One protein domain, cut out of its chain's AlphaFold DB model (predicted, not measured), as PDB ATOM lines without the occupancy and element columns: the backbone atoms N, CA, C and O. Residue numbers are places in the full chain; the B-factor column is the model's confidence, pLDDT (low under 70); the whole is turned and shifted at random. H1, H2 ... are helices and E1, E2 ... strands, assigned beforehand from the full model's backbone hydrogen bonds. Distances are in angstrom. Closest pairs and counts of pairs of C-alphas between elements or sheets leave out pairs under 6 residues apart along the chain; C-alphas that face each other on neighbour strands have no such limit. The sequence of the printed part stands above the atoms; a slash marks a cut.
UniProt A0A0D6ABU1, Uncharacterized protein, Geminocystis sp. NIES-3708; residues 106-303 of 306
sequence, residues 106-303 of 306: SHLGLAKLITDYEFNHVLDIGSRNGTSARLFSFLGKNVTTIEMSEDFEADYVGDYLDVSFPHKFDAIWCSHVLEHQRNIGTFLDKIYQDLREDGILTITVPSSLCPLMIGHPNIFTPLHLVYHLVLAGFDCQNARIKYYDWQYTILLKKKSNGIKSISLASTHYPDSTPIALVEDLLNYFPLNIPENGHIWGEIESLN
ATOM      1  N   SER A 106     -33.905 -27.162  -4.110       94.56
ATOM      2  CA  SER A 106     -34.635 -26.128  -4.854       94.56
ATOM      3  C   SER A 106     -35.588 -26.614  -5.951       94.56
ATOM      4  O   SER A 106     -35.886 -25.870  -6.886       94.56
ATOM      5  N   HIS A 107     -36.087 -27.848  -5.864       93.38
ATOM      6  CA  HIS A 107     -36.898 -28.461  -6.922       93.38
ATOM      7  C   HIS A 107     -38.147 -27.663  -7.275       93.38
ATOM      8  O   HIS A 107     -38.369 -27.394  -8.454       93.38
ATOM      9  N   LEU A 108     -38.935 -27.223  -6.288       93.44
ATOM     10  CA  LEU A 108     -40.134 -26.432  -6.577       93.44
ATOM     11  C   LEU A 108     -39.800 -25.058  -7.154       93.44
ATOM     12  O   LEU A 108     -40.510 -24.588  -8.039       93.44
ATOM     13  N   GLY A 109     -38.723 -24.426  -6.686       95.94
ATOM     14  CA  GLY A 109     -38.253 -23.157  -7.232       95.94
ATOM     15  C   GLY A 109     -37.854 -23.272  -8.696       95.94
ATOM     16  O   GLY A 109     -38.277 -22.455  -9.512       95.94
ATOM     17  N   LEU A 110     -37.099 -24.320  -9.037       96.69
ATOM     18  CA  LEU A 110     -36.647 -24.574 -10.402       96.69
ATOM     19  C   LEU A 110     -37.832 -24.867 -11.319       96.69
ATOM     20  O   LEU A 110     -37.935 -24.275 -12.391       96.69
ATOM     21  N   ALA A 111     -38.749 -25.731 -10.874       95.31
ATOM     22  CA  ALA A 111     -39.950 -26.054 -11.630       95.31
ATOM     23  C   ALA A 111     -40.826 -24.821 -11.867       95.31
ATOM     24  O   ALA A 111     -41.207 -24.576 -13.005       95.31
ATOM     25  N   LYS A 112     -41.078 -24.002 -10.838       95.12
ATOM     26  CA  LYS A 112     -41.850 -22.763 -10.995       95.12
ATOM     27  C   LYS A 112     -41.185 -21.756 -11.920       95.12
ATOM     28  O   LYS A 112     -41.882 -21.123 -12.708       95.12
ATOM     29  N   LEU A 113     -39.862 -21.610 -11.846       97.50
ATOM     30  CA  LEU A 113     -39.130 -20.730 -12.752       97.50
ATOM     31  C   LEU A 113     -39.356 -21.141 -14.210       97.50
ATOM     32  O   LEU A 113     -39.700 -20.293 -15.025       97.50
ATOM     33  N   ILE A 114     -39.197 -22.425 -14.540       96.56
ATOM     34  CA  ILE A 114     -39.321 -22.872 -15.932       96.56
ATOM     35  C   ILE A 114     -40.777 -22.919 -16.413       96.56
ATOM     36  O   ILE A 114     -41.014 -22.685 -17.593       96.56
ATOM     37  N   THR A 115     -41.755 -23.210 -15.548       94.81
ATOM     38  CA  THR A 115     -43.158 -23.347 -15.981       94.81
ATOM     39  C   THR A 115     -43.897 -22.024 -16.080       94.81
ATOM     40  O   THR A 115     -44.727 -21.877 -16.974       94.81
ATOM     41  N   ASP A 116     -43.618 -21.083 -15.175       95.06
ATOM     42  CA  ASP A 116     -44.436 -19.876 -15.016       95.06
ATOM     43  C   ASP A 116     -43.801 -18.643 -15.681       95.06
ATOM     44  O   ASP A 116     -44.455 -17.602 -15.782       95.06
ATOM     45  N   TYR A 117     -42.539 -18.732 -16.120       96.00
ATOM     46  CA  TYR A 117     -41.795 -17.592 -16.647       96.00
ATOM     47  C   TYR A 117     -41.096 -17.884 -17.969       96.00
ATOM     48  O   TYR A 117     -40.412 -18.889 -18.146       96.00
ATOM     49  N   GLU A 118     -41.188 -16.909 -18.867       95.75
ATOM     50  CA  GLU A 118     -40.440 -16.890 -20.115       95.75
ATOM     51  C   GLU A 118     -39.169 -16.052 -19.969       95.75
ATOM     52  O   GLU A 118     -39.199 -14.877 -19.598       95.75
ATOM     53  N   PHE A 119     -38.037 -16.666 -20.291       97.88
ATOM     54  CA  PHE A 119     -36.714 -16.050 -20.318       97.88
ATOM     55  C   PHE A 119     -35.854 -16.754 -21.369       97.88
ATOM     56  O   PHE A 119     -36.156 -17.891 -21.743       97.88
ATOM     57  N   ASN A 120     -34.803 -16.092 -21.858       98.19
ATOM     58  CA  ASN A 120     -33.886 -16.675 -22.837       98.19
ATOM     59  C   ASN A 120     -32.474 -16.830 -22.268       98.19
ATOM     60  O   ASN A 120     -31.895 -17.905 -22.381       98.19
ATOM     61  N   HIS A 121     -31.925 -15.774 -21.661       98.44
ATOM     62  CA  HIS A 121     -30.575 -15.778 -21.089       98.44
ATOM     63  C   HIS A 121     -30.635 -15.934 -19.569       98.44
ATOM     64  O   HIS A 121     -31.183 -15.064 -18.885       98.44
ATOM     65  N   VAL A 122     -30.063 -17.013 -19.038       98.81
ATOM     66  CA  VAL A 122     -30.058 -17.313 -17.602       98.81
ATOM     67  C   VAL A 122     -28.638 -17.419 -17.061       98.81
ATOM     68  O   VAL A 122     -27.787 -18.066 -17.667       98.81
ATOM     69  N   LEU A 123     -28.404 -16.794 -15.909       98.88
ATOM     70  CA  LEU A 123     -27.203 -17.006 -15.106       98.88
ATOM     71  C   LEU A 123     -27.506 -18.016 -13.994       98.88
ATOM     72  O   LEU A 123     -28.402 -17.784 -13.181       98.88
ATOM     73  N   ASP A 124     -26.748 -19.106 -13.958       98.69
ATOM     74  CA  ASP A 124     -26.749 -20.121 -12.901       98.69
ATOM     75  C   ASP A 124     -25.558 -19.861 -11.964       98.69
ATOM     76  O   ASP A 124     -24.403 -20.116 -12.322       98.69
ATOM     77  N   ILE A 125     -25.833 -19.271 -10.794       98.69
ATOM     78  CA  ILE A 125     -24.818 -18.936  -9.788       98.69
ATOM     79  C   ILE A 125     -24.627 -20.130  -8.854       98.69
ATOM     80  O   ILE A 125     -25.590 -20.583  -8.234       98.69
ATOM     81  N   GLY A 126     -23.378 -20.585  -8.700       97.50
ATOM     82  CA  GLY A 126     -23.035 -21.786  -7.934       97.50
ATOM     83  C   GLY A 126     -23.488 -23.049  -8.656       97.50
ATOM     84  O   GLY A 126     -24.175 -23.892  -8.076       97.50
ATOM     85  N   SER A 127     -23.156 -23.152  -9.945       96.88
ATOM     86  CA  SER A 127     -23.695 -24.179 -10.839       96.88
ATOM     87  C   SER A 127     -23.258 -25.605 -10.487       96.88
ATOM     88  O   SER A 127     -23.914 -26.564 -10.909       96.88
ATOM     89  N   ARG A 128     -22.174 -25.781  -9.713       94.75
ATOM     90  CA  ARG A 128     -21.602 -27.082  -9.319       94.75
ATOM     91  C   ARG A 128     -21.549 -28.073 -10.491       94.75
ATOM     92  O   ARG A 128     -20.954 -27.804 -11.522       94.75
ATOM     93  N   ASN A 129     -22.210 -29.224 -10.363       93.69
ATOM     94  CA  ASN A 129     -22.244 -30.275 -11.377       93.69
ATOM     95  C   ASN A 129     -23.107 -29.936 -12.610       93.69
ATOM     96  O   ASN A 129     -23.308 -30.816 -13.446       93.69
ATOM     97  N   GLY A 130     -23.680 -28.733 -12.705       96.00
ATOM     98  CA  GLY A 130     -24.392 -28.226 -13.877       96.00
ATOM     99  C   GLY A 130     -25.773 -28.835 -14.131       96.00
ATOM    100  O   GLY A 130     -26.249 -28.772 -15.261       96.00
ATOM    101  N   THR A 131     -26.433 -29.451 -13.140       96.19
ATOM    102  CA  THR A 131     -27.768 -30.056 -13.348       96.19
ATOM    103  C   THR A 131     -28.813 -29.024 -13.792       96.19
ATOM    104  O   THR A 131     -29.526 -29.264 -14.767       96.19
ATOM    105  N   SER A 132     -28.881 -27.856 -13.142       97.25
ATOM    106  CA  SER A 132     -29.804 -26.779 -13.541       97.25
ATOM    107  C   SER A 132     -29.433 -26.219 -14.918       97.25
ATOM    108  O   SER A 132     -30.294 -26.104 -15.788       97.25
ATOM    109  N   ALA A 133     -28.142 -25.967 -15.158       97.94
ATOM    110  CA  ALA A 133     -27.625 -25.526 -16.451       97.94
ATOM    111  C   ALA A 133     -27.982 -26.465 -17.617       97.94
ATOM    112  O   ALA A 133     -28.425 -26.008 -18.676       97.94
ATOM    113  N   ARG A 134     -27.852 -27.786 -17.434       98.00
ATOM    114  CA  ARG A 134     -28.256 -28.768 -18.451       98.00
ATOM    115  C   ARG A 134     -29.761 -28.776 -18.677       98.00
ATOM    116  O   ARG A 134     -30.177 -28.863 -19.829       98.00
ATOM    117  N   LEU A 135     -30.570 -28.627 -17.627       97.75
ATOM    118  CA  LEU A 135     -32.020 -28.499 -17.777       97.75
ATOM    119  C   LEU A 135     -32.400 -27.243 -18.574       97.75
ATOM    120  O   LEU A 135     -33.215 -27.312 -19.492       97.75
ATOM    121  N   PHE A 136     -31.810 -26.092 -18.252       98.25
ATOM    122  CA  PHE A 136     -32.054 -24.860 -18.999       98.25
ATOM    123  C   PHE A 136     -31.626 -25.005 -20.467       98.25
ATOM    124  O   PHE A 136     -32.386 -24.644 -21.364       98.25
ATOM    125  N   SER A 137     -30.470 -25.622 -20.724       97.88
ATOM    126  CA  SER A 137     -29.996 -25.910 -22.085       97.88
ATOM    127  C   SER A 137     -30.936 -26.861 -22.835       97.88
ATOM    128  O   SER A 137     -31.247 -26.631 -24.002       97.88
ATOM    129  N   PHE A 138     -31.454 -27.895 -22.162       97.50
ATOM    130  CA  PHE A 138     -32.459 -28.814 -22.707       97.50
ATOM    131  C   PHE A 138     -33.751 -28.092 -23.123       97.50
ATOM    132  O   PHE A 138     -34.378 -28.456 -24.115       97.50
ATOM    133  N   LEU A 139     -34.126 -27.037 -22.397       96.56
ATOM    134  CA  LEU A 139     -35.255 -26.160 -22.717       96.56
ATOM    135  C   LEU A 139     -34.916 -25.069 -23.749       96.56
ATOM    136  O   LEU A 139     -35.704 -24.142 -23.945       96.56
ATOM    137  N   GLY A 140     -33.752 -25.156 -24.400       96.69
ATOM    138  CA  GLY A 140     -33.314 -24.222 -25.437       96.69
ATOM    139  C   GLY A 140     -32.909 -22.845 -24.911       96.69
ATOM    140  O   GLY A 140     -32.881 -21.889 -25.683       96.69
ATOM    141  N   LYS A 141     -32.628 -22.714 -23.609       98.00
ATOM    142  CA  LYS A 141     -32.173 -21.455 -23.009       98.00
ATOM    143  C   LYS A 141     -30.673 -21.265 -23.244       98.00
ATOM    144  O   LYS A 141     -29.916 -22.231 -23.316       98.00
ATOM    145  N   ASN A 142     -30.243 -20.011 -23.316       98.44
ATOM    146  CA  ASN A 142     -28.832 -19.646 -23.302       98.44
ATOM    147  C   ASN A 142     -28.372 -19.525 -21.845       98.44
ATOM    148  O   ASN A 142     -28.886 -18.687 -21.100       98.44
ATOM    149  N   VAL A 143     -27.444 -20.383 -21.436       98.62
ATOM    150  CA  VAL A 143     -27.032 -20.522 -20.038       98.62
ATOM    151  C   VAL A 143     -25.619 -19.995 -19.876       98.62
ATOM    152  O   VAL A 143     -24.732 -20.349 -20.642       98.62
ATOM    153  N   THR A 144     -25.415 -19.160 -18.864       98.75
ATOM    154  CA  THR A 144     -24.093 -18.826 -18.342       98.75
ATOM    155  C   THR A 144     -23.973 -19.396 -16.940       98.75
ATOM    156  O   THR A 144     -24.861 -19.211 -16.110       98.75
ATOM    157  N   THR A 145     -22.877 -20.088 -16.677       98.75
ATOM    158  CA  THR A 145     -22.589 -20.738 -15.400       98.75
ATOM    159  C   THR A 145     -21.426 -20.053 -14.698       98.75
ATOM    160  O   THR A 145     -20.455 -19.635 -15.334       98.75
ATOM    161  N   ILE A 146     -21.525 -19.928 -13.376       98.56
ATOM    162  CA  ILE A 146     -20.412 -19.489 -12.538       98.56
ATOM    163  C   ILE A 146     -20.291 -20.362 -11.296       98.56
ATOM    164  O   ILE A 146     -21.271 -20.594 -10.586       98.56
ATOM    165  N   GLU A 147     -19.076 -20.827 -11.026       97.75
ATOM    166  CA  GLU A 147     -18.759 -21.687  -9.890       97.75
ATOM    167  C   GLU A 147     -17.400 -21.298  -9.305       97.75
ATOM    168  O   GLU A 147     -16.444 -21.038 -10.029       97.75
ATOM    169  N   MET A 148     -17.311 -21.234  -7.977       95.50
ATOM    170  CA  MET A 148     -16.085 -20.824  -7.295       95.50
ATOM    171  C   MET A 148     -15.057 -21.956  -7.248       95.50
ATOM    172  O   MET A 148     -13.856 -21.696  -7.263       95.50
ATOM    173  N   SER A 149     -15.516 -23.205  -7.152       93.94
ATOM    174  CA  SER A 149     -14.627 -24.363  -7.093       93.94
ATOM    175  C   SER A 149     -14.109 -24.754  -8.478       93.94
ATOM    176  O   SER A 149     -14.889 -25.040  -9.381       93.94
ATOM    177  N   GLU A 150     -12.787 -24.871  -8.608       93.00
ATOM    178  CA  GLU A 150     -12.110 -25.335  -9.830       93.00
ATOM    179  C   GLU A 150     -12.403 -26.811 -10.169       93.00
ATOM    180  O   GLU A 150     -12.108 -27.264 -11.272       93.00
ATOM    181  N   ASP A 151     -13.005 -27.564  -9.240       94.81
ATOM    182  CA  ASP A 151     -13.376 -28.973  -9.438       94.81
ATOM    183  C   ASP A 151     -14.579 -29.168 -10.381       94.81
ATOM    184  O   ASP A 151     -14.896 -30.299 -10.758       94.81
ATOM    185  N   PHE A 152     -15.287 -28.090 -10.728       94.44
ATOM    186  CA  PHE A 152     -16.478 -28.134 -11.568       94.44
ATOM    187  C   PHE A 152     -16.289 -27.320 -12.847       94.44
ATOM    188  O   PHE A 152     -15.680 -26.253 -12.847       94.44
ATOM    189  N   GLU A 153     -16.855 -27.816 -13.945       94.62
ATOM    190  CA  GLU A 153     -16.873 -27.087 -15.210       94.62
ATOM    191  C   GLU A 153     -17.930 -25.974 -15.168       94.62
ATOM    192  O   GLU A 153     -19.108 -26.229 -14.908       94.62
ATOM    193  N   ALA A 154     -17.500 -24.744 -15.448       97.62
ATOM    194  CA  ALA A 154     -18.351 -23.566 -15.580       97.62
ATOM    195  C   ALA A 154     -17.760 -22.595 -16.615       97.62
ATOM    196  O   ALA A 154     -16.552 -22.599 -16.860       97.62
ATOM    197  N   ASP A 155     -18.599 -21.738 -17.199       98.00
ATOM    198  CA  ASP A 155     -18.164 -20.687 -18.131       98.00
ATOM    199  C   ASP A 155     -17.233 -19.681 -17.439       98.00
ATOM    200  O   ASP A 155     -16.295 -19.162 -18.047       98.00
ATOM    201  N   TYR A 156     -17.487 -19.429 -16.152       98.19
ATOM    202  CA  TYR A 156     -16.655 -18.614 -15.277       98.19
ATOM    203  C   TYR A 156     -16.301 -19.403 -14.016       98.19
ATOM    204  O   TYR A 156     -17.184 -19.832 -13.275       98.19
ATOM    205  N   VAL A 157     -15.003 -19.553 -13.751       97.50
ATOM    206  CA  VAL A 157     -14.493 -20.174 -12.523       97.50
ATOM    207  C   VAL A 157     -13.937 -19.081 -11.612       97.50
ATOM    208  O   VAL A 157     -13.009 -18.370 -12.003       97.50
ATOM    209  N   GLY A 158     -14.518 -18.911 -10.422       95.94
ATOM    210  CA  GLY A 158     -14.093 -17.909  -9.438       95.94
ATOM    211  C   GLY A 158     -15.224 -17.322  -8.587       95.94
ATOM    212  O   GLY A 158     -16.374 -17.756  -8.650       95.94
ATOM    213  N   ASP A 159     -14.887 -16.321  -7.767       96.50
ATOM    214  CA  ASP A 159     -15.865 -15.600  -6.946       96.50
ATOM    215  C   ASP A 159     -16.810 -14.775  -7.838       96.50
ATOM    216  O   ASP A 159     -16.376 -13.948  -8.645       96.50
ATOM    217  N   TYR A 160     -18.120 -14.975  -7.673       98.19
ATOM    218  CA  TYR A 160     -19.152 -14.227  -8.389       98.19
ATOM    219  C   TYR A 160     -19.012 -12.711  -8.237       98.19
ATOM    220  O   TYR A 160     -19.347 -11.982  -9.174       98.19
ATOM    221  N   LEU A 161     -18.513 -12.224  -7.096       97.56
ATOM    222  CA  LEU A 161     -18.317 -10.796  -6.851       97.56
ATOM    223  C   LEU A 161     -17.218 -10.181  -7.727       97.56
ATOM    224  O   LEU A 161     -17.312  -8.997  -8.054       97.56
ATOM    225  N   ASP A 162     -16.240 -10.980  -8.155       97.19
ATOM    226  CA  ASP A 162     -15.092 -10.521  -8.943       97.19
ATOM    227  C   ASP A 162     -15.339 -10.606 -10.459       97.19
ATOM    228  O   ASP A 162     -14.638  -9.974 -11.256       97.19
ATOM    229  N   VAL A 163     -16.357 -11.362 -10.885       97.19
ATOM    230  CA  VAL A 163     -16.669 -11.565 -12.304       97.19
ATOM    231  C   VAL A 163     -17.587 -10.467 -12.839       97.19
ATOM    232  O   VAL A 163     -18.698 -10.245 -12.351       97.19
ATOM    233  N   SER A 164     -17.143  -9.814 -13.915       96.62
ATOM    234  CA  SER A 164     -17.949  -8.875 -14.700       96.62
ATOM    235  C   SER A 164     -18.500  -9.554 -15.950       96.62
ATOM    236  O   SER A 164     -17.734 -10.053 -16.773       96.62
ATOM    237  N   PHE A 165     -19.821  -9.534 -16.119       97.69
ATOM    238  CA  PHE A 165     -20.472 -10.110 -17.293       97.69
ATOM    239  C   PHE A 165     -20.639  -9.072 -18.410       97.69
ATOM    240  O   PHE A 165     -20.885  -7.895 -18.136       97.69
ATOM    241  N   PRO A 166     -20.549  -9.480 -19.688       95.62
ATOM    242  CA  PRO A 166     -20.675  -8.552 -20.813       95.62
ATOM    243  C   PRO A 166     -22.116  -8.074 -21.056       95.62
ATOM    244  O   PRO A 166     -22.330  -7.141 -21.828       95.62
ATOM    245  N   HIS A 167     -23.111  -8.714 -20.441       96.56
ATOM    246  CA  HIS A 167     -24.525  -8.384 -20.582       96.56
ATOM    247  C   HIS A 167     -25.293  -8.706 -19.298       96.56
ATOM    248  O   HIS A 167     -24.804  -9.430 -18.434       96.56
ATOM    249  N   LYS A 168     -26.510  -8.165 -19.197       98.38
ATOM    250  CA  LYS A 168     -27.464  -8.514 -18.142       98.38
ATOM    251  C   LYS A 168     -28.287  -9.734 -18.534       98.38
ATOM    252  O   LYS A 168     -28.546  -9.940 -19.719       98.38
ATOM    253  N   PHE A 169     -28.751 -10.477 -17.541       98.81
ATOM    254  CA  PHE A 169     -29.509 -11.709 -17.739       98.81
ATOM    255  C   PHE A 169     -31.014 -11.475 -17.665       98.81
ATOM    256  O   PHE A 169     -31.473 -10.559 -16.980       98.81
ATOM    257  N   ASP A 170     -31.777 -12.317 -18.362       98.62
ATOM    258  CA  ASP A 170     -33.239 -12.339 -18.315       98.62
ATOM    259  C   ASP A 170     -33.742 -13.080 -17.078       98.62
ATOM    260  O   ASP A 170     -34.830 -12.789 -16.584       98.62
ATOM    261  N   ALA A 171     -32.950 -14.032 -16.588       98.88
ATOM    262  CA  ALA A 171     -33.179 -14.726 -15.340       98.88
ATOM    263  C   ALA A 171     -31.862 -14.944 -14.582       98.88
ATOM    264  O   ALA A 171     -30.812 -15.161 -15.185       98.88
ATOM    265  N   ILE A 172     -31.927 -14.917 -13.255       98.94
ATOM    266  CA  ILE A 172     -30.852 -15.374 -12.373       98.94
ATOM    267  C   ILE A 172     -31.409 -16.495 -11.501       98.94
ATOM    268  O   ILE A 172     -32.416 -16.324 -10.806       98.94
ATOM    269  N   TRP A 173     -30.725 -17.634 -11.541       98.81
ATOM    270  CA  TRP A 173     -30.947 -18.787 -10.686       98.81
ATOM    271  C   TRP A 173     -29.828 -18.862  -9.642       98.81
ATOM    272  O   TRP A 173     -28.649 -18.878  -9.984       98.81
ATOM    273  N   CYS A 174     -30.201 -18.877  -8.362       98.56
ATOM    274  CA  CYS A 174     -29.268 -18.889  -7.238       98.56
ATOM    275  C   CYS A 174     -29.794 -19.845  -6.159       98.56
ATOM    276  O   CYS A 174     -30.702 -19.519  -5.391       98.56
ATOM    277  N   SER A 175     -29.259 -21.060  -6.119       97.88
ATOM    278  CA  SER A 175     -29.765 -22.134  -5.262       97.88
ATOM    279  C   SER A 175     -28.701 -22.574  -4.268       97.88
ATOM    280  O   SER A 175     -27.748 -23.227  -4.673       97.88
ATOM    281  N   HIS A 176     -28.920 -22.304  -2.977       96.88
ATOM    282  CA  HIS A 176     -27.996 -22.663  -1.888       96.88
ATOM    283  C   HIS A 176     -26.596 -22.061  -2.090       96.88
ATOM    284  O   HIS A 176     -25.576 -22.743  -2.065       96.88
ATOM    285  N   VAL A 177     -26.569 -20.756  -2.375       97.56
ATOM    286  CA  VAL A 177     -25.337 -19.962  -2.540       97.56
ATOM    287  C   VAL A 177     -25.293 -18.777  -1.585       97.56
ATOM    288  O   VAL A 177     -24.228 -18.425  -1.069       97.56
ATOM    289  N   LEU A 178     -26.437 -18.129  -1.351       97.88
ATOM    290  CA  LEU A 178     -26.514 -16.871  -0.611       97.88
ATOM    291  C   LEU A 178     -26.101 -17.026   0.860       97.88
ATOM    292  O   LEU A 178     -25.459 -16.148   1.431       97.88
ATOM    293  N   GLU A 179     -26.435 -18.153   1.478       96.50
ATOM    294  CA  GLU A 179     -26.095 -18.477   2.860       96.50
ATOM    295  C   GLU A 179     -24.591 -18.589   3.105       96.50
ATOM    296  O   GLU A 179     -24.143 -18.328   4.222       96.50
ATOM    297  N   HIS A 180     -23.816 -18.886   2.058       96.00
ATOM    298  CA  HIS A 180     -22.359 -18.967   2.092       96.00
ATOM    299  C   HIS A 180     -21.677 -17.588   2.038       96.00
ATOM    300  O   HIS A 180     -20.486 -17.472   2.339       96.00
ATOM    301  N   GLN A 181     -22.409 -16.527   1.681       96.06
ATOM    302  CA  GLN A 181     -21.830 -15.214   1.393       96.06
ATOM    303  C   GLN A 181     -21.456 -14.447   2.657       96.06
ATOM    304  O   GLN A 181     -22.295 -14.165   3.503       96.06
ATOM    305  N   ARG A 182     -20.205 -13.995   2.775       93.81
ATOM    306  CA  ARG A 182     -19.796 -13.161   3.923       93.81
ATOM    307  C   ARG A 182     -20.438 -11.775   3.914       93.81
ATOM    308  O   ARG A 182     -20.663 -11.207   4.976       93.81
ATOM    309  N   ASN A 183     -20.690 -11.227   2.727       94.00
ATOM    310  CA  ASN A 183     -21.292  -9.911   2.552       94.00
ATOM    311  C   ASN A 183     -22.532 -10.015   1.655       94.00
ATOM    312  O   ASN A 183     -22.458  -9.871   0.436       94.00
ATOM    313  N   ILE A 184     -23.676 -10.281   2.291       94.69
ATOM    314  CA  ILE A 184     -24.975 -10.461   1.627       94.69
ATOM    315  C   ILE A 184     -25.370  -9.220   0.817       94.69
ATOM    316  O   ILE A 184     -25.861  -9.356  -0.299       94.69
ATOM    317  N   GLY A 185     -25.145  -8.019   1.362       93.12
ATOM    318  CA  GLY A 185     -25.533  -6.766   0.710       93.12
ATOM    319  C   GLY A 185     -24.838  -6.590  -0.636       93.12
ATOM    320  O   GLY A 185     -25.503  -6.444  -1.655       93.12
ATOM    321  N   THR A 186     -23.508  -6.720  -0.664       95.06
ATOM    322  CA  THR A 186     -22.727  -6.623  -1.910       95.06
ATOM    323  C   THR A 186     -23.130  -7.688  -2.932       95.06
ATOM    324  O   THR A 186     -23.216  -7.398  -4.123       95.06
ATOM    325  N   PHE A 187     -23.420  -8.906  -2.475       97.94
ATOM    326  CA  PHE A 187     -23.867  -9.988  -3.348       97.94
ATOM    327  C   PHE A 187     -25.227  -9.702  -3.991       97.94
ATOM    328  O   PHE A 187     -25.380  -9.851  -5.204       97.94
ATOM    329  N   LEU A 188     -26.202  -9.235  -3.211       97.81
ATOM    330  CA  LEU A 188     -27.531  -8.903  -3.727       97.81
ATOM    331  C   LEU A 188     -27.533  -7.627  -4.577       97.81
ATOM    332  O   LEU A 188     -28.251  -7.581  -5.574       97.81
ATOM    333  N   ASP A 189     -26.693  -6.640  -4.254       95.94
ATOM    334  CA  ASP A 189     -26.468  -5.462  -5.098       95.94
ATOM    335  C   ASP A 189     -25.927  -5.874  -6.475       95.94
ATOM    336  O   ASP A 189     -26.364  -5.351  -7.504       95.94
ATOM    337  N   LYS A 190     -25.010  -6.848  -6.516       97.94
ATOM    338  CA  LYS A 190     -24.487  -7.384  -7.775       97.94
ATOM    339  C   LYS A 190     -25.546  -8.165  -8.553       97.94
ATOM    340  O   LYS A 190     -25.715  -7.908  -9.743       97.94
ATOM    341  N   ILE A 191     -26.336  -9.015  -7.888       98.69
ATOM    342  CA  ILE A 191     -27.495  -9.683  -8.511       98.69
ATOM    343  C   ILE A 191     -28.453  -8.650  -9.109       98.69
ATOM    344  O   ILE A 191     -28.909  -8.804 -10.244       98.69
ATOM    345  N   TYR A 192     -28.744  -7.570  -8.380       97.94
ATOM    346  CA  TYR A 192     -29.573  -6.486  -8.892       97.94
ATOM    347  C   TYR A 192     -28.956  -5.838 -10.134       97.94
ATOM    348  O   TYR A 192     -29.676  -5.526 -11.082       97.94
ATOM    349  N   GLN A 193     -27.642  -5.624 -10.170       97.56
ATOM    350  CA  GLN A 193     -26.965  -5.021 -11.320       97.56
ATOM    351  C   GLN A 193     -26.958  -5.941 -12.547       97.56
ATOM    352  O   GLN A 193     -27.265  -5.459 -13.646       97.56
ATOM    353  N   ASP A 194     -26.680  -7.230 -12.346       98.69
ATOM    354  CA  ASP A 194     -26.566  -8.254 -13.391       98.69
ATOM    355  C   ASP A 194     -27.932  -8.690 -13.948       98.69
ATOM    356  O   ASP A 194     -28.026  -9.118 -15.098       98.69
ATOM    357  N   LEU A 195     -29.016  -8.538 -13.182       98.81
ATOM    358  CA  LEU A 195     -30.374  -8.809 -13.651       98.81
ATOM    359  C   LEU A 195     -30.936  -7.611 -14.426       98.81
ATOM    360  O   LEU A 195     -30.943  -6.465 -13.947       98.81
ATOM    361  N   ARG A 196     -31.458  -7.852 -15.631       98.19
ATOM    362  CA  ARG A 196     -32.144  -6.806 -16.407       98.19
ATOM    363  C   ARG A 196     -33.469  -6.406 -15.747       98.19
ATOM    364  O   ARG A 196     -34.048  -7.176 -14.986       98.19
ATOM    365  N   GLU A 197     -33.968  -5.211 -16.056       97.88
ATOM    366  CA  GLU A 197     -35.333  -4.832 -15.660       97.88
ATOM    367  C   GLU A 197     -36.344  -5.801 -16.278       97.88
ATOM    368  O   GLU A 197     -36.129  -6.269 -17.395       97.88
ATOM    369  N   ASP A 198     -37.408  -6.141 -15.551       98.12
ATOM    370  CA  ASP A 198     -38.355  -7.198 -15.913       98.12
ATOM    371  C   ASP A 198     -37.769  -8.627 -15.952       98.12
ATOM    372  O   ASP A 198     -38.487  -9.567 -16.299       98.12
ATOM    373  N   GLY A 199     -36.496  -8.820 -15.584       98.62
ATOM    374  CA  GLY A 199     -35.880 -10.140 -15.448       98.62
ATOM    375  C   GLY A 199     -36.353 -10.897 -14.203       98.62
ATOM    376  O   GLY A 199     -36.871 -10.298 -13.265       98.62
ATOM    377  N   ILE A 200     -36.183 -12.219 -14.177       98.81
ATOM    378  CA  ILE A 200     -36.676 -13.082 -13.093       98.81
ATOM    379  C   ILE A 200     -35.542 -13.469 -12.151       98.81
ATOM    380  O   ILE A 200     -34.541 -14.042 -12.569       98.81
ATOM    381  N   LEU A 201     -35.704 -13.189 -10.864       98.88
ATOM    382  CA  LEU A 201     -34.801 -13.663  -9.826       98.88
ATOM    383  C   LEU A 201     -35.442 -14.844  -9.110       98.88
ATOM    384  O   LEU A 201     -36.556 -14.717  -8.602       98.88
ATOM    385  N   THR A 202     -34.721 -15.959  -9.024       98.75
ATOM    386  CA  THR A 202     -35.089 -17.077  -8.151       98.75
ATOM    387  C   THR A 202     -33.938 -17.385  -7.207       98.75
ATOM    388  O   THR A 202     -32.852 -17.762  -7.647       98.75
ATOM    389  N   ILE A 203     -34.185 -17.220  -5.907       98.75
ATOM    390  CA  ILE A 203     -33.232 -17.535  -4.843       98.75
ATOM    391  C   ILE A 203     -33.836 -18.612  -3.952       98.75
ATOM    392  O   ILE A 203     -34.965 -18.462  -3.482       98.75
ATOM    393  N   THR A 204     -33.067 -19.656  -3.668       98.25
ATOM    394  CA  THR A 204     -33.417 -20.645  -2.648       98.25
ATOM    395  C   THR A 204     -32.322 -20.719  -1.601       98.25
ATOM    396  O   THR A 204     -31.142 -20.791  -1.945       98.25
ATOM    397  N   VAL A 205     -32.724 -20.715  -0.333       97.12
ATOM    398  CA  VAL A 205     -31.831 -20.823   0.826       97.12
ATOM    399  C   VAL A 205     -32.354 -21.868   1.816       97.12
ATOM    400  O   VAL A 205     -33.571 -22.091   1.876       97.12
ATOM    401  N   PRO A 206     -31.473 -22.486   2.622       94.44
ATOM    402  CA  PRO A 206     -31.879 -23.316   3.747       94.44
ATOM    403  C   PRO A 206     -32.785 -22.561   4.721       94.44
ATOM    404  O   PRO A 206     -32.697 -21.340   4.872       94.44
ATOM    405  N   SER A 207     -33.639 -23.305   5.413       90.06
ATOM    406  CA  SER A 207     -34.542 -22.740   6.402       90.06
ATOM    407  C   SER A 207     -33.820 -22.247   7.650       90.06
ATOM    408  O   SER A 207     -32.841 -22.842   8.100       90.06
ATOM    409  N   SER A 208     -34.366 -21.205   8.278       85.38
ATOM    410  CA  SER A 208     -33.943 -20.736   9.599       85.38
ATOM    411  C   SER A 208     -34.050 -21.774  10.709       85.38
ATOM    412  O   SER A 208     -33.403 -21.650  11.748       85.38
ATOM    413  N   LEU A 209     -34.845 -22.816  10.475       82.12
ATOM    414  CA  LEU A 209     -35.052 -23.925  11.391       82.12
ATOM    415  C   LEU A 209     -33.958 -24.999  11.272       82.12
ATOM    416  O   LEU A 209     -33.961 -25.965  12.041       82.12
ATOM    417  N   CYS A 210     -33.029 -24.856  10.322       75.00
ATOM    418  CA  CYS A 210     -31.858 -25.716  10.221       75.00
ATOM    419  C   CYS A 210     -30.889 -25.466  11.395       75.00
ATOM    420  O   CYS A 210     -30.732 -24.331  11.849       75.00
ATOM    421  N   PRO A 211     -30.209 -26.512  11.906       76.94
ATOM    422  CA  PRO A 211     -29.157 -26.330  12.901       76.94
ATOM    423  C   PRO A 211     -27.988 -25.526  12.316       76.94
ATOM    424  O   PRO A 211     -27.838 -25.429  11.100       76.94
ATOM    425  N   LEU A 212     -27.111 -25.002  13.178       81.31
ATOM    426  CA  LEU A 212     -25.847 -24.411  12.736       81.31
ATOM    427  C   LEU A 212     -25.066 -25.423  11.880       81.31
ATOM    428  O   LEU A 212     -24.766 -26.526  12.342       81.31
ATOM    429  N   MET A 213     -24.691 -25.021  10.666       80.81
ATOM    430  CA  MET A 213     -23.883 -25.826   9.754       80.81
ATOM    431  C   MET A 213     -22.609 -25.073   9.382       80.81
ATOM    432  O   MET A 213     -22.641 -23.906   8.989       80.81
ATOM    433  N   ILE A 214     -21.464 -25.744   9.506       88.88
ATOM    434  CA  ILE A 214     -20.185 -25.172   9.085       88.88
ATOM    435  C   ILE A 214     -20.231 -24.918   7.578       88.88
ATOM    436  O   ILE A 214     -20.607 -25.794   6.808       88.88
ATOM    437  N   GLY A 215     -19.852 -23.704   7.178       89.75
ATOM    438  CA  GLY A 215     -19.957 -23.232   5.797       89.75
ATOM    439  C   GLY A 215     -21.193 -22.375   5.527       89.75
ATOM    440  O   GLY A 215     -21.193 -21.679   4.525       89.75
ATOM    441  N   HIS A 216     -22.192 -22.351   6.417       93.12
ATOM    442  CA  HIS A 216     -23.403 -21.527   6.296       93.12
ATOM    443  C   HIS A 216     -23.353 -20.395   7.341       93.12
ATOM    444  O   HIS A 216     -23.985 -20.502   8.394       93.12
ATOM    445  N   PRO A 217     -22.545 -19.334   7.132       93.88
ATOM    446  CA  PRO A 217     -22.426 -18.233   8.087       93.88
ATOM    447  C   PRO A 217     -23.723 -17.435   8.269       93.88
ATOM    448  O   PRO A 217     -23.844 -16.730   9.269       93.88
ATOM    449  N   ASN A 218     -24.675 -17.540   7.336       94.31
ATOM    450  CA  ASN A 218     -25.941 -16.819   7.396       94.31
ATOM    451  C   ASN A 218     -27.132 -17.765   7.458       94.31
ATOM    452  O   ASN A 218     -27.130 -18.850   6.879       94.31
ATOM    453  N   ILE A 219     -28.176 -17.292   8.128       92.75
ATOM    454  CA  ILE A 219     -29.454 -17.970   8.270       92.75
ATOM    455  C   ILE A 219     -30.553 -16.981   7.889       92.75
ATOM    456  O   ILE A 219     -30.520 -15.827   8.317       92.75
ATOM    457  N   PHE A 220     -31.538 -17.438   7.116       94.12
ATOM    458  CA  PHE A 220     -32.621 -16.592   6.631       94.12
ATOM    459  C   PHE A 220     -33.980 -17.145   7.034       94.12
ATOM    460  O   PHE A 220     -34.296 -18.308   6.790       94.12
ATOM    461  N   THR A 221     -34.819 -16.272   7.583       94.50
ATOM    462  CA  THR A 221     -36.265 -16.426   7.411       94.50
ATOM    463  C   THR A 221     -36.639 -15.827   6.045       94.50
ATOM    464  O   THR A 221     -35.925 -14.937   5.558       94.50
ATOM    465  N   PRO A 222     -37.759 -16.230   5.419       94.38
ATOM    466  CA  PRO A 222     -38.147 -15.693   4.117       94.38
ATOM    467  C   PRO A 222     -38.297 -14.164   4.116       94.38
ATOM    468  O   PRO A 222     -37.788 -13.514   3.208       94.38
ATOM    469  N   LEU A 223     -38.909 -13.552   5.140       94.56
ATOM    470  CA  LEU A 223     -39.028 -12.086   5.173       94.56
ATOM    471  C   LEU A 223     -37.711 -11.348   5.420       94.56
ATOM    472  O   LEU A 223     -37.571 -10.227   4.937       94.56
ATOM    473  N   HIS A 224     -36.736 -11.944   6.114       94.44
ATOM    474  CA  HIS A 224     -35.408 -11.329   6.214       94.44
ATOM    475  C   HIS A 224     -34.730 -11.285   4.842       94.44
ATOM    476  O   HIS A 224     -34.130 -10.272   4.486       94.44
ATOM    477  N   LEU A 225     -34.876 -12.344   4.039       97.06
ATOM    478  CA  LEU A 225     -34.381 -12.338   2.665       97.06
ATOM    479  C   LEU A 225     -35.133 -11.322   1.789       97.06
ATOM    480  O   LEU A 225     -34.487 -10.564   1.070       97.06
ATOM    481  N   VAL A 226     -36.468 -11.239   1.887       97.00
ATOM    482  CA  VAL A 226     -37.246 -10.177   1.213       97.00
ATOM    483  C   VAL A 226     -36.720  -8.799   1.594       97.00
ATOM    484  O   VAL A 226     -36.498  -7.968   0.721       97.00
ATOM    485  N   TYR A 227     -36.482  -8.553   2.881       93.94
ATOM    486  CA  TYR A 227     -35.993  -7.261   3.334       93.94
ATOM    487  C   TYR A 227     -34.624  -6.926   2.729       93.94
ATOM    488  O   TYR A 227     -34.438  -5.831   2.204       93.94
ATOM    489  N   HIS A 228     -33.693  -7.883   2.701       94.62
ATOM    490  CA  HIS A 228     -32.413  -7.706   2.014       94.62
ATOM    491  C   HIS A 228     -32.571  -7.391   0.517       94.62
ATOM    492  O   HIS A 228     -31.836  -6.558  -0.008       94.62
ATOM    493  N   LEU A 229     -33.540  -8.007  -0.166       96.12
ATOM    494  CA  LEU A 229     -33.844  -7.707  -1.568       96.12
ATOM    495  C   LEU A 229     -34.419  -6.292  -1.734       96.12
ATOM    496  O   LEU A 229     -33.992  -5.557  -2.622       96.12
ATOM    497  N   VAL A 230     -35.320  -5.862  -0.849       94.12
ATOM    498  CA  VAL A 230     -35.823  -4.479  -0.843       94.12
ATOM    499  C   VAL A 230     -34.668  -3.487  -0.666       94.12
ATOM    500  O   VAL A 230     -34.569  -2.514  -1.414       94.12
ATOM    501  N   LEU A 231     -33.733  -3.765   0.245       91.38
ATOM    502  CA  LEU A 231     -32.541  -2.934   0.448       91.38
ATOM    503  C   LEU A 231     -31.603  -2.904  -0.772       91.38
ATOM    504  O   LEU A 231     -30.999  -1.866  -1.036       91.38
ATOM    505  N   ALA A 232     -31.525  -3.996  -1.537       92.75
ATOM    506  CA  ALA A 232     -30.767  -4.073  -2.790       92.75
ATOM    507  C   ALA A 232     -31.460  -3.366  -3.978       92.75
ATOM    508  O   ALA A 232     -30.908  -3.304  -5.077       92.75
ATOM    509  N   GLY A 233     -32.669  -2.826  -3.780       92.75
ATOM    510  CA  GLY A 233     -33.392  -2.026  -4.774       92.75
ATOM    511  C   GLY A 233     -34.558  -2.739  -5.468       92.75
ATOM    512  O   GLY A 233     -35.123  -2.198  -6.427       92.75
ATOM    513  N   PHE A 234     -34.923  -3.947  -5.026       95.81
ATOM    514  CA  PHE A 234     -36.060  -4.691  -5.572       95.81
ATOM    515  C   PHE A 234     -37.399  -4.207  -4.988       95.81
ATOM    516  O   PHE A 234     -37.555  -4.033  -3.782       95.81
ATOM    517  N   ASP A 235     -38.400  -4.033  -5.846       96.25
ATOM    518  CA  ASP A 235     -39.813  -3.975  -5.461       96.25
ATOM    519  C   ASP A 235     -40.335  -5.414  -5.318       96.25
ATOM    520  O   ASP A 235     -40.514  -6.127  -6.309       96.25
ATOM    521  N   CYS A 236     -40.536  -5.866  -4.079       97.44
ATOM    522  CA  CYS A 236     -40.924  -7.240  -3.766       97.44
ATOM    523  C   CYS A 236     -42.436  -7.422  -3.566       97.44
ATOM    524  O   CYS A 236     -42.835  -8.503  -3.144       97.44
ATOM    525  N   GLN A 237     -43.292  -6.447  -3.905       97.00
ATOM    526  CA  GLN A 237     -44.752  -6.545  -3.699       97.00
ATOM    527  C   GLN A 237     -45.393  -7.791  -4.325       97.00
ATOM    528  O   GLN A 237     -46.361  -8.334  -3.803       97.00
ATOM    529  N   ASN A 238     -44.835  -8.267  -5.438       96.31
ATOM    530  CA  ASN A 238     -45.328  -9.446  -6.154       96.31
ATOM    531  C   ASN A 238     -44.408 -10.665  -5.992       96.31
ATOM    532  O   ASN A 238     -44.481 -11.601  -6.789       96.31
ATOM    533  N   ALA A 239     -43.511 -10.651  -5.001       97.81
ATOM    534  CA  ALA A 239     -42.651 -11.793  -4.727       97.81
ATOM    535  C   ALA A 239     -43.497 -13.008  -4.327       97.81
ATOM    536  O   ALA A 239     -44.462 -12.907  -3.562       97.81
ATOM    537  N   ARG A 240     -43.112 -14.166  -4.857       97.94
ATOM    538  CA  ARG A 240     -43.674 -15.473  -4.534       97.94
ATOM    539  C   ARG A 240     -42.728 -16.182  -3.584       97.94
ATOM    540  O   ARG A 240     -41.526 -16.230  -3.834       97.94
ATOM    541  N   ILE A 241     -43.265 -16.723  -2.500       97.19
ATOM    542  CA  ILE A 241     -42.492 -17.354  -1.430       97.19
ATOM    543  C   ILE A 241     -43.074 -18.731  -1.167       97.19
ATOM    544  O   ILE A 241     -44.291 -18.868  -1.018       97.19
ATOM    545  N   LYS A 242     -42.209 -19.739  -1.050       94.94
ATOM    546  CA  LYS A 242     -42.620 -21.071  -0.611       94.94
ATOM    547  C   LYS A 242     -41.570 -21.727   0.256       94.94
ATOM    548  O   LYS A 242     -40.418 -21.841  -0.145       94.94
ATOM    549  N   TYR A 243     -42.020 -22.206   1.406       92.12
ATOM    550  CA  TYR A 243     -41.341 -23.179   2.237       92.12
ATOM    551  C   TYR A 243     -41.661 -24.597   1.775       92.12
ATOM    552  O   TYR A 243     -42.826 -24.931   1.528       92.12
ATOM    553  N   TYR A 244     -40.630 -25.423   1.671       89.06
ATOM    554  CA  TYR A 244     -40.718 -26.843   1.348       89.06
ATOM    555  C   TYR A 244     -39.380 -27.496   1.681       89.06
ATOM    556  O   TYR A 244     -38.364 -26.821   1.607       89.06
ATOM    557  N   ASP A 245     -39.350 -28.777   2.053       87.00
ATOM    558  CA  ASP A 245     -38.108 -29.544   2.263       87.00
ATOM    559  C   ASP A 245     -36.983 -28.789   3.006       87.00
ATOM    560  O   ASP A 245     -35.829 -28.796   2.584       87.00
ATOM    561  N   TRP A 246     -37.322 -28.106   4.106       87.75
ATOM    562  CA  TRP A 246     -36.370 -27.337   4.928       87.75
ATOM    563  C   TRP A 246     -35.617 -26.222   4.189       87.75
ATOM    564  O   TRP A 246     -34.511 -25.845   4.573       87.75
ATOM    565  N   GLN A 247     -36.226 -25.655   3.157       93.00
ATOM    566  CA  GLN A 247     -35.706 -24.534   2.382       93.00
ATOM    567  C   GLN A 247     -36.849 -23.585   2.019       93.00
ATOM    568  O   GLN A 247     -38.021 -23.966   2.001       93.00
ATOM    569  N   TYR A 248     -36.508 -22.336   1.727       94.94
ATOM    570  CA  TYR A 248     -37.456 -21.376   1.172       94.94
ATOM    571  C   TYR A 248     -36.967 -20.923  -0.195       94.94
ATOM    572  O   TYR A 248     -35.804 -20.546  -0.338       94.94
ATOM    573  N   THR A 249     -37.865 -20.907  -1.177       97.62
ATOM    574  CA  THR A 249     -37.640 -20.206  -2.444       97.62
ATOM    575  C   THR A 249     -38.359 -18.869  -2.425       97.62
ATOM    576  O   THR A 249     -39.539 -18.803  -2.074       97.62
ATOM    577  N   ILE A 250     -37.656 -17.832  -2.870       98.44
ATOM    578  CA  ILE A 250     -38.225 -16.548  -3.260       98.44
ATOM    579  C   ILE A 250     -38.044 -16.386  -4.761       98.44
ATOM    580  O   ILE A 250     -36.932 -16.486  -5.280       98.44
ATOM    581  N   LEU A 251     -39.151 -16.118  -5.443       98.44
ATOM    582  CA  LEU A 251     -39.182 -15.854  -6.869       98.44
ATOM    583  C   LEU A 251     -39.844 -14.498  -7.103       98.44
ATOM    584  O   LEU A 251     -40.949 -14.250  -6.622       98.44
ATOM    585  N   LEU A 252     -39.185 -13.610  -7.844       98.19
ATOM    586  CA  LEU A 252     -39.745 -12.306  -8.193       98.19
ATOM    587  C   LEU A 252     -39.336 -11.865  -9.595       98.19
ATOM    588  O   LEU A 252     -38.270 -12.214 -10.097       98.19
ATOM    589  N   LYS A 253     -40.184 -11.040 -10.205       98.44
ATOM    590  CA  LYS A 253     -39.838 -10.279 -11.400       98.44
ATOM    591  C   LYS A 253     -39.246  -8.946 -10.961       98.44
ATOM    592  O   LYS A 253     -39.875  -8.223 -10.191       98.44
ATOM    593  N   LYS A 254     -38.042  -8.630 -11.429       98.25
ATOM    594  CA  LYS A 254     -37.338  -7.410 -11.060       98.25
ATOM    595  C   LYS A 254     -38.131  -6.195 -11.517       98.25
ATOM    596  O   LYS A 254     -38.374  -6.004 -12.707       98.25
ATOM    597  N   LYS A 255     -38.435  -5.357 -10.535       97.75
ATOM    598  CA  LYS A 255     -38.858  -3.979 -10.700       97.75
ATOM    599  C   LYS A 255     -38.065  -3.126  -9.718       97.75
ATOM    600  O   LYS A 255     -37.856  -3.547  -8.579       97.75
ATOM    601  N   SER A 256     -37.585  -1.965 -10.150       94.19
ATOM    602  CA  SER A 256     -36.894  -1.042  -9.244       94.19
ATOM    603  C   SER A 256     -37.861  -0.433  -8.225       94.19
ATOM    604  O   SER A 256     -38.923   0.069  -8.598       94.19
ATOM    605  N   ASN A 257     -37.466  -0.418  -6.951       91.50
ATOM    606  CA  ASN A 257     -38.156   0.358  -5.919       91.50
ATOM    607  C   ASN A 257     -37.682   1.825  -5.852       91.50
ATOM    608  O   ASN A 257     -38.238   2.620  -5.105       91.50
ATOM    609  N   GLY A 258     -36.662   2.212  -6.630       86.38
ATOM    610  CA  GLY A 258     -36.122   3.576  -6.646       86.38
ATOM    611  C   GLY A 258     -35.318   3.977  -5.402       86.38
ATOM    612  O   GLY A 258     -34.737   5.067  -5.388       86.38
ATOM    613  N   ILE A 259     -35.224   3.111  -4.389       78.62
ATOM    614  CA  ILE A 259     -34.379   3.319  -3.217       78.62
ATOM    615  C   ILE A 259     -32.929   3.151  -3.673       78.62
ATOM    616  O   ILE A 259     -32.507   2.086  -4.122       78.62
ATOM    617  N   LYS A 260     -32.139   4.224  -3.583       66.75
ATOM    618  CA  LYS A 260     -30.687   4.104  -3.760       66.75
ATOM    619  C   LYS A 260     -30.154   3.267  -2.606       66.75
ATOM    620  O   LYS A 260     -30.500   3.580  -1.473       66.75
ATOM    621  N   SER A 261     -29.317   2.264  -2.888       60.22
ATOM    622  CA  SER A 261     -28.633   1.460  -1.863       60.22
ATOM    623  C   SER A 261     -27.963   2.398  -0.851       60.22
ATOM    624  O   SER A 261     -26.955   3.048  -1.135       60.22
ATOM    625  N   ILE A 262     -28.612   2.572   0.300       58.97
ATOM    626  CA  ILE A 262     -28.150   3.402   1.406       58.97
ATOM    627  C   ILE A 262     -28.257   2.566   2.670       58.97
ATOM    628  O   ILE A 262     -29.317   2.043   3.003       58.97
ATOM    629  N   SER A 263     -27.172   2.508   3.440       60.88
ATOM    630  CA  SER A 263     -27.160   1.850   4.753       60.88
ATOM    631  C   SER A 263     -28.169   2.460   5.736       60.88
ATOM    632  O   SER A 263     -28.482   1.855   6.755       60.88
ATOM    633  N   LEU A 264     -28.698   3.655   5.435       58.50
ATOM    634  CA  LEU A 264     -29.721   4.328   6.233       58.50
ATOM    635  C   LEU A 264     -31.045   3.546   6.262       58.50
ATOM    636  O   LEU A 264     -31.710   3.518   7.295       58.50
ATOM    637  N   ALA A 265     -31.385   2.852   5.171       59.03
ATOM    638  CA  ALA A 265     -32.559   1.984   5.123       59.03
ATOM    639  C   ALA A 265     -32.419   0.762   6.054       59.03
ATOM    640  O   ALA A 265     -33.415   0.132   6.368       59.03
ATOM    641  N   SER A 266     -31.208   0.462   6.545       63.34
ATOM    642  CA  SER A 266     -30.919  -0.624   7.495       63.34
ATOM    643  C   SER A 266     -30.884  -0.182   8.969       63.34
ATOM    644  O   SER A 266     -30.485  -0.963   9.833       63.34
ATOM    645  N   THR A 267     -31.242   1.069   9.276       62.88
ATOM    646  CA  THR A 267     -31.285   1.586  10.658       62.88
ATOM    647  C   THR A 267     -32.479   1.054  11.457       62.88
ATOM    648  O   THR A 267     -33.467   0.590  10.894       62.88
ATOM    649  N   HIS A 268     -32.382   1.093  12.791       58.53
ATOM    650  CA  HIS A 268     -33.443   0.616  13.679       58.53
ATOM    651  C   HIS A 268     -34.680   1.522  13.621       58.53
ATOM    652  O   HIS A 268     -34.585   2.737  13.798       58.53
ATOM    653  N   TYR A 269     -35.847   0.915  13.417       59.66
ATOM    654  CA  TYR A 269     -37.135   1.598  13.481       59.66
ATOM    655  C   TYR A 269     -37.605   1.725  14.942       59.66
ATOM    656  O   TYR A 269     -37.520   0.723  15.653       59.66
ATOM    657  N   PRO A 270     -38.143   2.869  15.413       54.69
ATOM    658  CA  PRO A 270     -38.234   4.205  14.825       54.69
ATOM    659  C   PRO A 270     -37.352   5.201  15.599       54.69
ATOM    660  O   PRO A 270     -37.834   6.226  16.071       54.69
ATOM    661  N   ASP A 271     -36.062   4.924  15.773       49.78
ATOM    662  CA  ASP A 271     -35.207   5.841  16.530       49.78
ATOM    663  C   ASP A 271     -34.396   6.714  15.566       49.78
ATOM    664  O   ASP A 271     -33.321   6.355  15.093       49.78
ATOM    665  N   SER A 272     -34.929   7.914  15.305       51.22
ATOM    666  CA  SER A 272     -34.280   9.094  14.692       51.22
ATOM    667  C   SER A 272     -34.031   9.136  13.174       51.22
ATOM    668  O   SER A 272     -33.594  10.175  12.671       51.22
ATOM    669  N   THR A 273     -34.367   8.094  12.413       53.25
ATOM    670  CA  THR A 273     -34.304   8.138  10.939       53.25
ATOM    671  C   THR A 273     -35.495   8.926  10.376       53.25
ATOM    672  O   THR A 273     -36.604   8.753  10.883       53.25
ATOM    673  N   PRO A 274     -35.325   9.800   9.356       53.03
ATOM    674  CA  PRO A 274     -36.443  10.520   8.754       53.03
ATOM    675  C   PRO A 274     -37.547   9.539   8.351       53.03
ATOM    676  O   PRO A 274     -37.361   8.740   7.435       53.03
ATOM    677  N   ILE A 275     -38.678   9.616   9.055       49.06
ATOM    678  CA  ILE A 275     -39.839   8.717   8.950       49.06
ATOM    679  C   ILE A 275     -40.261   8.483   7.489       49.06
ATOM    680  O   ILE A 275     -40.578   7.357   7.116       49.06
ATOM    681  N   ALA A 276     -40.126   9.505   6.637       51.44
ATOM    682  CA  ALA A 276     -40.453   9.441   5.215       51.44
ATOM    683  C   ALA A 276     -39.679   8.364   4.424       51.44
ATOM    684  O   ALA A 276     -40.246   7.753   3.532       51.44
ATOM    685  N   LEU A 277     -38.407   8.086   4.745       58.25
ATOM    686  CA  LEU A 277     -37.635   7.054   4.032       58.25
ATOM    687  C   LEU A 277     -38.046   5.630   4.425       58.25
ATOM    688  O   LEU A 277     -37.796   4.695   3.668       58.25
ATOM    689  N   VAL A 278     -38.625   5.456   5.617       61.03
ATOM    690  CA  VAL A 278     -38.946   4.132   6.157       61.03
ATOM    691  C   VAL A 278     -40.387   3.727   5.862       61.03
ATOM    692  O   VAL A 278     -40.620   2.568   5.536       61.03
ATOM    693  N   GLU A 279     -41.337   4.669   5.892       61.69
ATOM    694  CA  GLU A 279     -42.717   4.414   5.443       61.69
ATOM    695  C   GLU A 279     -42.754   3.956   3.976       61.69
ATOM    696  O   GLU A 279     -43.456   3.002   3.645       61.69
ATOM    697  N   ASP A 280     -41.919   4.551   3.118       75.94
ATOM    698  CA  ASP A 280     -41.805   4.144   1.716       75.94
ATOM    699  C   ASP A 280     -41.276   2.708   1.567       75.94
ATOM    700  O   ASP A 280     -41.712   1.982   0.676       75.94
ATOM    701  N   LEU A 281     -40.383   2.260   2.460       83.62
ATOM    702  CA  LEU A 281     -39.772   0.931   2.390       83.62
ATOM    703  C   LEU A 281     -40.783  -0.199   2.649       83.62
ATOM    704  O   LEU A 281     -40.722  -1.243   1.993       83.62
ATOM    705  N   LEU A 282     -41.732   0.012   3.568       86.75
ATOM    706  CA  LEU A 282     -42.758  -0.984   3.905       86.75
ATOM    707  C   LEU A 282     -43.653  -1.323   2.701       86.75
ATOM    708  O   LEU A 282     -44.132  -2.452   2.591       86.75
ATOM    709  N   ASN A 283     -43.807  -0.385   1.762       89.94
ATOM    710  CA  ASN A 283     -44.622  -0.558   0.557       89.94
ATOM    711  C   ASN A 283     -44.032  -1.549  -0.450       89.94
ATOM    712  O   ASN A 283     -44.727  -1.946  -1.378       89.94
ATOM    713  N   TYR A 284     -42.767  -1.953  -0.299       93.44
ATOM    714  CA  TYR A 284     -42.113  -2.878  -1.228       93.44
ATOM    715  C   TYR A 284     -42.161  -4.338  -0.773       93.44
ATOM    716  O   TYR A 284     -41.605  -5.199  -1.450       93.44
ATOM    717  N   PHE A 285     -42.820  -4.643   0.346       95.31
ATOM    718  CA  PHE A 285     -43.008  -6.017   0.809       95.31
ATOM    719  C   PHE A 285     -44.210  -6.686   0.121       95.31
ATOM    720  O   PHE A 285     -45.184  -6.018  -0.215       95.31
ATOM    721  N   PRO A 286     -44.204  -8.024  -0.036       95.38
ATOM    722  CA  PRO A 286     -45.318  -8.778  -0.623       95.38
ATOM    723  C   PRO A 286     -46.538  -8.917   0.302       95.38
ATOM    724  O   PRO A 286     -47.457  -9.683   0.017       95.38
ATOM    725  N   LEU A 287     -46.534  -8.229   1.443       94.25
ATOM    726  CA  LEU A 287     -47.597  -8.223   2.438       94.25
ATOM    727  C   LEU A 287     -47.542  -6.925   3.244       94.25
ATOM    728  O   LEU A 287     -46.509  -6.261   3.295       94.25
ATOM    729  N   ASN A 288     -48.644  -6.597   3.912       90.81
ATOM    730  CA  ASN A 288     -48.725  -5.394   4.730       90.81
ATOM    731  C   ASN A 288     -47.881  -5.529   6.008       90.81
ATOM    732  O   ASN A 288     -48.211  -6.332   6.887       90.81
ATOM    733  N   ILE A 289     -46.811  -4.742   6.116       87.19
ATOM    734  CA  ILE A 289     -45.998  -4.651   7.330       87.19
ATOM    735  C   ILE A 289     -46.651  -3.627   8.265       87.19
ATOM    736  O   ILE A 289     -46.971  -2.528   7.813       87.19
ATOM    737  N   PRO A 290     -46.868  -3.945   9.557       84.38
ATOM    738  CA  PRO A 290     -47.388  -2.967  10.505       84.38
ATOM    739  C   PRO A 290     -46.526  -1.703  10.531       84.38
ATOM    740  O   PRO A 290     -45.310  -1.787  10.380       84.38
ATOM    741  N   GLU A 291     -47.137  -0.549  10.807       78.88
ATOM    742  CA  GLU A 291     -46.427   0.740  10.857       78.88
ATOM    743  C   GLU A 291     -45.225   0.706  11.805       78.88
ATOM    744  O   GLU A 291     -44.218   1.342  11.542       78.88
ATOM    745  N   ASN A 292     -45.282  -0.097  12.875       76.25
ATOM    746  CA  ASN A 292     -44.168  -0.259  13.805       76.25
ATOM    747  C   ASN A 292     -42.991  -1.107  13.270       76.25
ATOM    748  O   ASN A 292     -42.043  -1.349  14.011       76.25
ATOM    749  N   GLY A 293     -43.060  -1.611  12.034       78.56
ATOM    750  CA  GLY A 293     -42.019  -2.410  11.382       78.56
ATOM    751  C   GLY A 293     -41.837  -3.830  11.932       78.56
ATOM    752  O   GLY A 293     -40.964  -4.559  11.463       78.56
ATOM    753  N   HIS A 294     -42.630  -4.256  12.922       81.50
ATOM    754  CA  HIS A 294     -42.440  -5.540  13.594       81.50
ATOM    755  C   HIS A 294     -43.380  -6.617  13.050       81.50
ATOM    756  O   HIS A 294     -44.602  -6.530  13.180       81.50
ATOM    757  N   ILE A 295     -42.800  -7.688  12.506       85.62
ATOM    758  CA  ILE A 295     -43.529  -8.866  12.033       85.62
ATOM    759  C   ILE A 295     -42.690 -10.136  12.195       85.62
ATOM    760  O   ILE A 295     -41.459 -10.096  12.182       85.62
ATOM    761  N   TRP A 296     -43.356 -11.281  12.349       88.12
ATOM    762  CA  TRP A 296     -42.689 -12.579  12.340       88.12
ATOM    763  C   TRP A 296     -42.140 -12.889  10.954       88.12
ATOM    764  O   TRP A 296     -42.864 -12.831   9.965       88.12
ATOM    765  N   GLY A 297     -40.857 -13.243  10.894       88.31
ATOM    766  CA  GLY A 297     -40.166 -13.427   9.624       88.31
ATOM    767  C   GLY A 297     -40.497 -14.723   8.875       88.31
ATOM    768  O   GLY A 297     -40.068 -14.871   7.728       88.31
ATOM    769  N   GLU A 298     -41.195 -15.655   9.526       89.62
ATOM    770  CA  GLU A 298     -41.531 -16.983   9.010       89.62
ATOM    771  C   GLU A 298     -42.839 -16.975   8.222       89.62
ATOM    772  O   GLU A 298     -43.879 -16.547   8.721       89.62
ATOM    773  N   ILE A 299     -42.781 -17.491   6.993       88.38
ATOM    774  CA  ILE A 299     -43.916 -17.600   6.077       88.38
ATOM    775  C   ILE A 299     -43.815 -18.938   5.354       88.38
ATOM    776  O   ILE A 299     -42.822 -19.213   4.683       88.38
ATOM    777  N   GLU A 300     -44.861 -19.758   5.450       89.00
ATOM    778  CA  GLU A 300     -44.904 -21.039   4.738       89.00
ATOM    779  C   GLU A 300     -45.112 -20.845   3.229       89.00
ATOM    780  O   GLU A 300     -44.530 -21.550   2.409       89.00
ATOM    781  N   SER A 301     -45.978 -19.912   2.837       92.44
ATOM    782  CA  SER A 301     -46.360 -19.709   1.442       92.44
ATOM    783  C   SER A 301     -46.960 -18.318   1.252       92.44
ATOM    784  O   SER A 301     -47.780 -17.895   2.064       92.44
ATOM    785  N   LEU A 302     -46.603 -17.627   0.170       93.75
ATOM    786  CA  LEU A 302     -47.181 -16.334  -0.211       93.75
ATOM    787  C   LEU A 302     -47.129 -16.168  -1.729       93.75
ATOM    788  O   LEU A 302     -46.095 -16.443  -2.334       93.75
ATOM    789  N   ASN A 303     -48.239 -15.746  -2.346       93.50
ATOM    790  CA  ASN A 303     -48.379 -15.609  -3.805       93.50
ATOM    791  C   ASN A 303     -47.933 -16.861  -4.595       93.50
ATOM    792  O   ASN A 303     -47.515 -16.776  -5.747       93.50
TER     793      ASN A 303
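What this domain is: This is residues 106 to 303 of the 306 residues of an uncharacterized protein of Geminocystis sp. NIES-3708 (UniProt A0A0D6ABU1). A twisted sheet of six strands forms the core, with H1 and H2 over one face and H3 and H4 over the other. Two short helices, H5 and H6, make a small end piece beyond H4, and the last stretch, residues 283 to 303, runs from there back to the edge strand E5. The printed part has 198 residues, under half of them in named elements, with six helices and six strands in the order H1 E1 H2 E2 E3 H3 E4 H4 E5 E6 H5 H6. The sheet is mixed, in the order E2 E1 E3 E4 E6 E5, and the class is mixed, helices and strands. The whole is compact, with a radius of gyration of the C-alphas of 16.6 A and spans of 50 by 36 by 31 A.

Where its parts are: H1, residues 107 to 116, begins with C-alpha 107 at (-36.898, -28.461, -6.922). E1 is residues 121 to 125, H2 131 to 138, E2 142 to 147 and E3 169 to 175. H3, residues 184 to 194, is 15.3 A long. E4, residues 195 to 206, spans 22.7 A and bends by 122 degrees at residue 198. H4 is residues 222 to 231, E5 240 to 244, and E6, residues 247 to 253, spans 20.3 A. H5 is residues 263 to 266; H6, residues 275 to 282, ends with C-alpha 282 at (-42.758, -0.984, 3.905).

How they stand to each other: E2, E1, E3 and E4 are parallel neighbours in turn: N 124 and O 144 are 2.9 A apart, N 173 and O 123 2.8 A, N 172 and O 200 2.8 A. E6 is antiparallel to E4, with N 250 and O 203 at 2.8 A, and forms a hairpin with E5, with N 240 and O 251 at 2.8 A. E1, H2, E2 and E3, H3, E4 are strand-helix-strand units, two parallel neighbour strands with a helix between, and E4, H4, E5 is a split one, with E6 between its strands; the three crossovers are right-handed. H1 lies over E4 and E6 at a height of 8.8 A over the sheet; its Gly 109 and Thr 249 have C-alphas 5.7 A apart. H3 and H4 touch, closest at the C-alphas of Leu 188 and Leu 229, 6.8 A. H5 and H6 only just touch, with 3 pairs of C-alphas within 8 A, the closest Ala 265 and Val 278 at 6.8 A. In H1, H2, H3 and H4 every O i to N i+4 pair is within hydrogen-bond range, in H6 2 of 4; H5 is too short for one.

The domain as a whole: The two C-alphas farthest apart, Phe 138 and Ser 272, are 53.3 A apart. The printed part has no cut. The links E2 to E3 and E4 to H4 are long. The pLDDT is under 70 at residues 260 to 279.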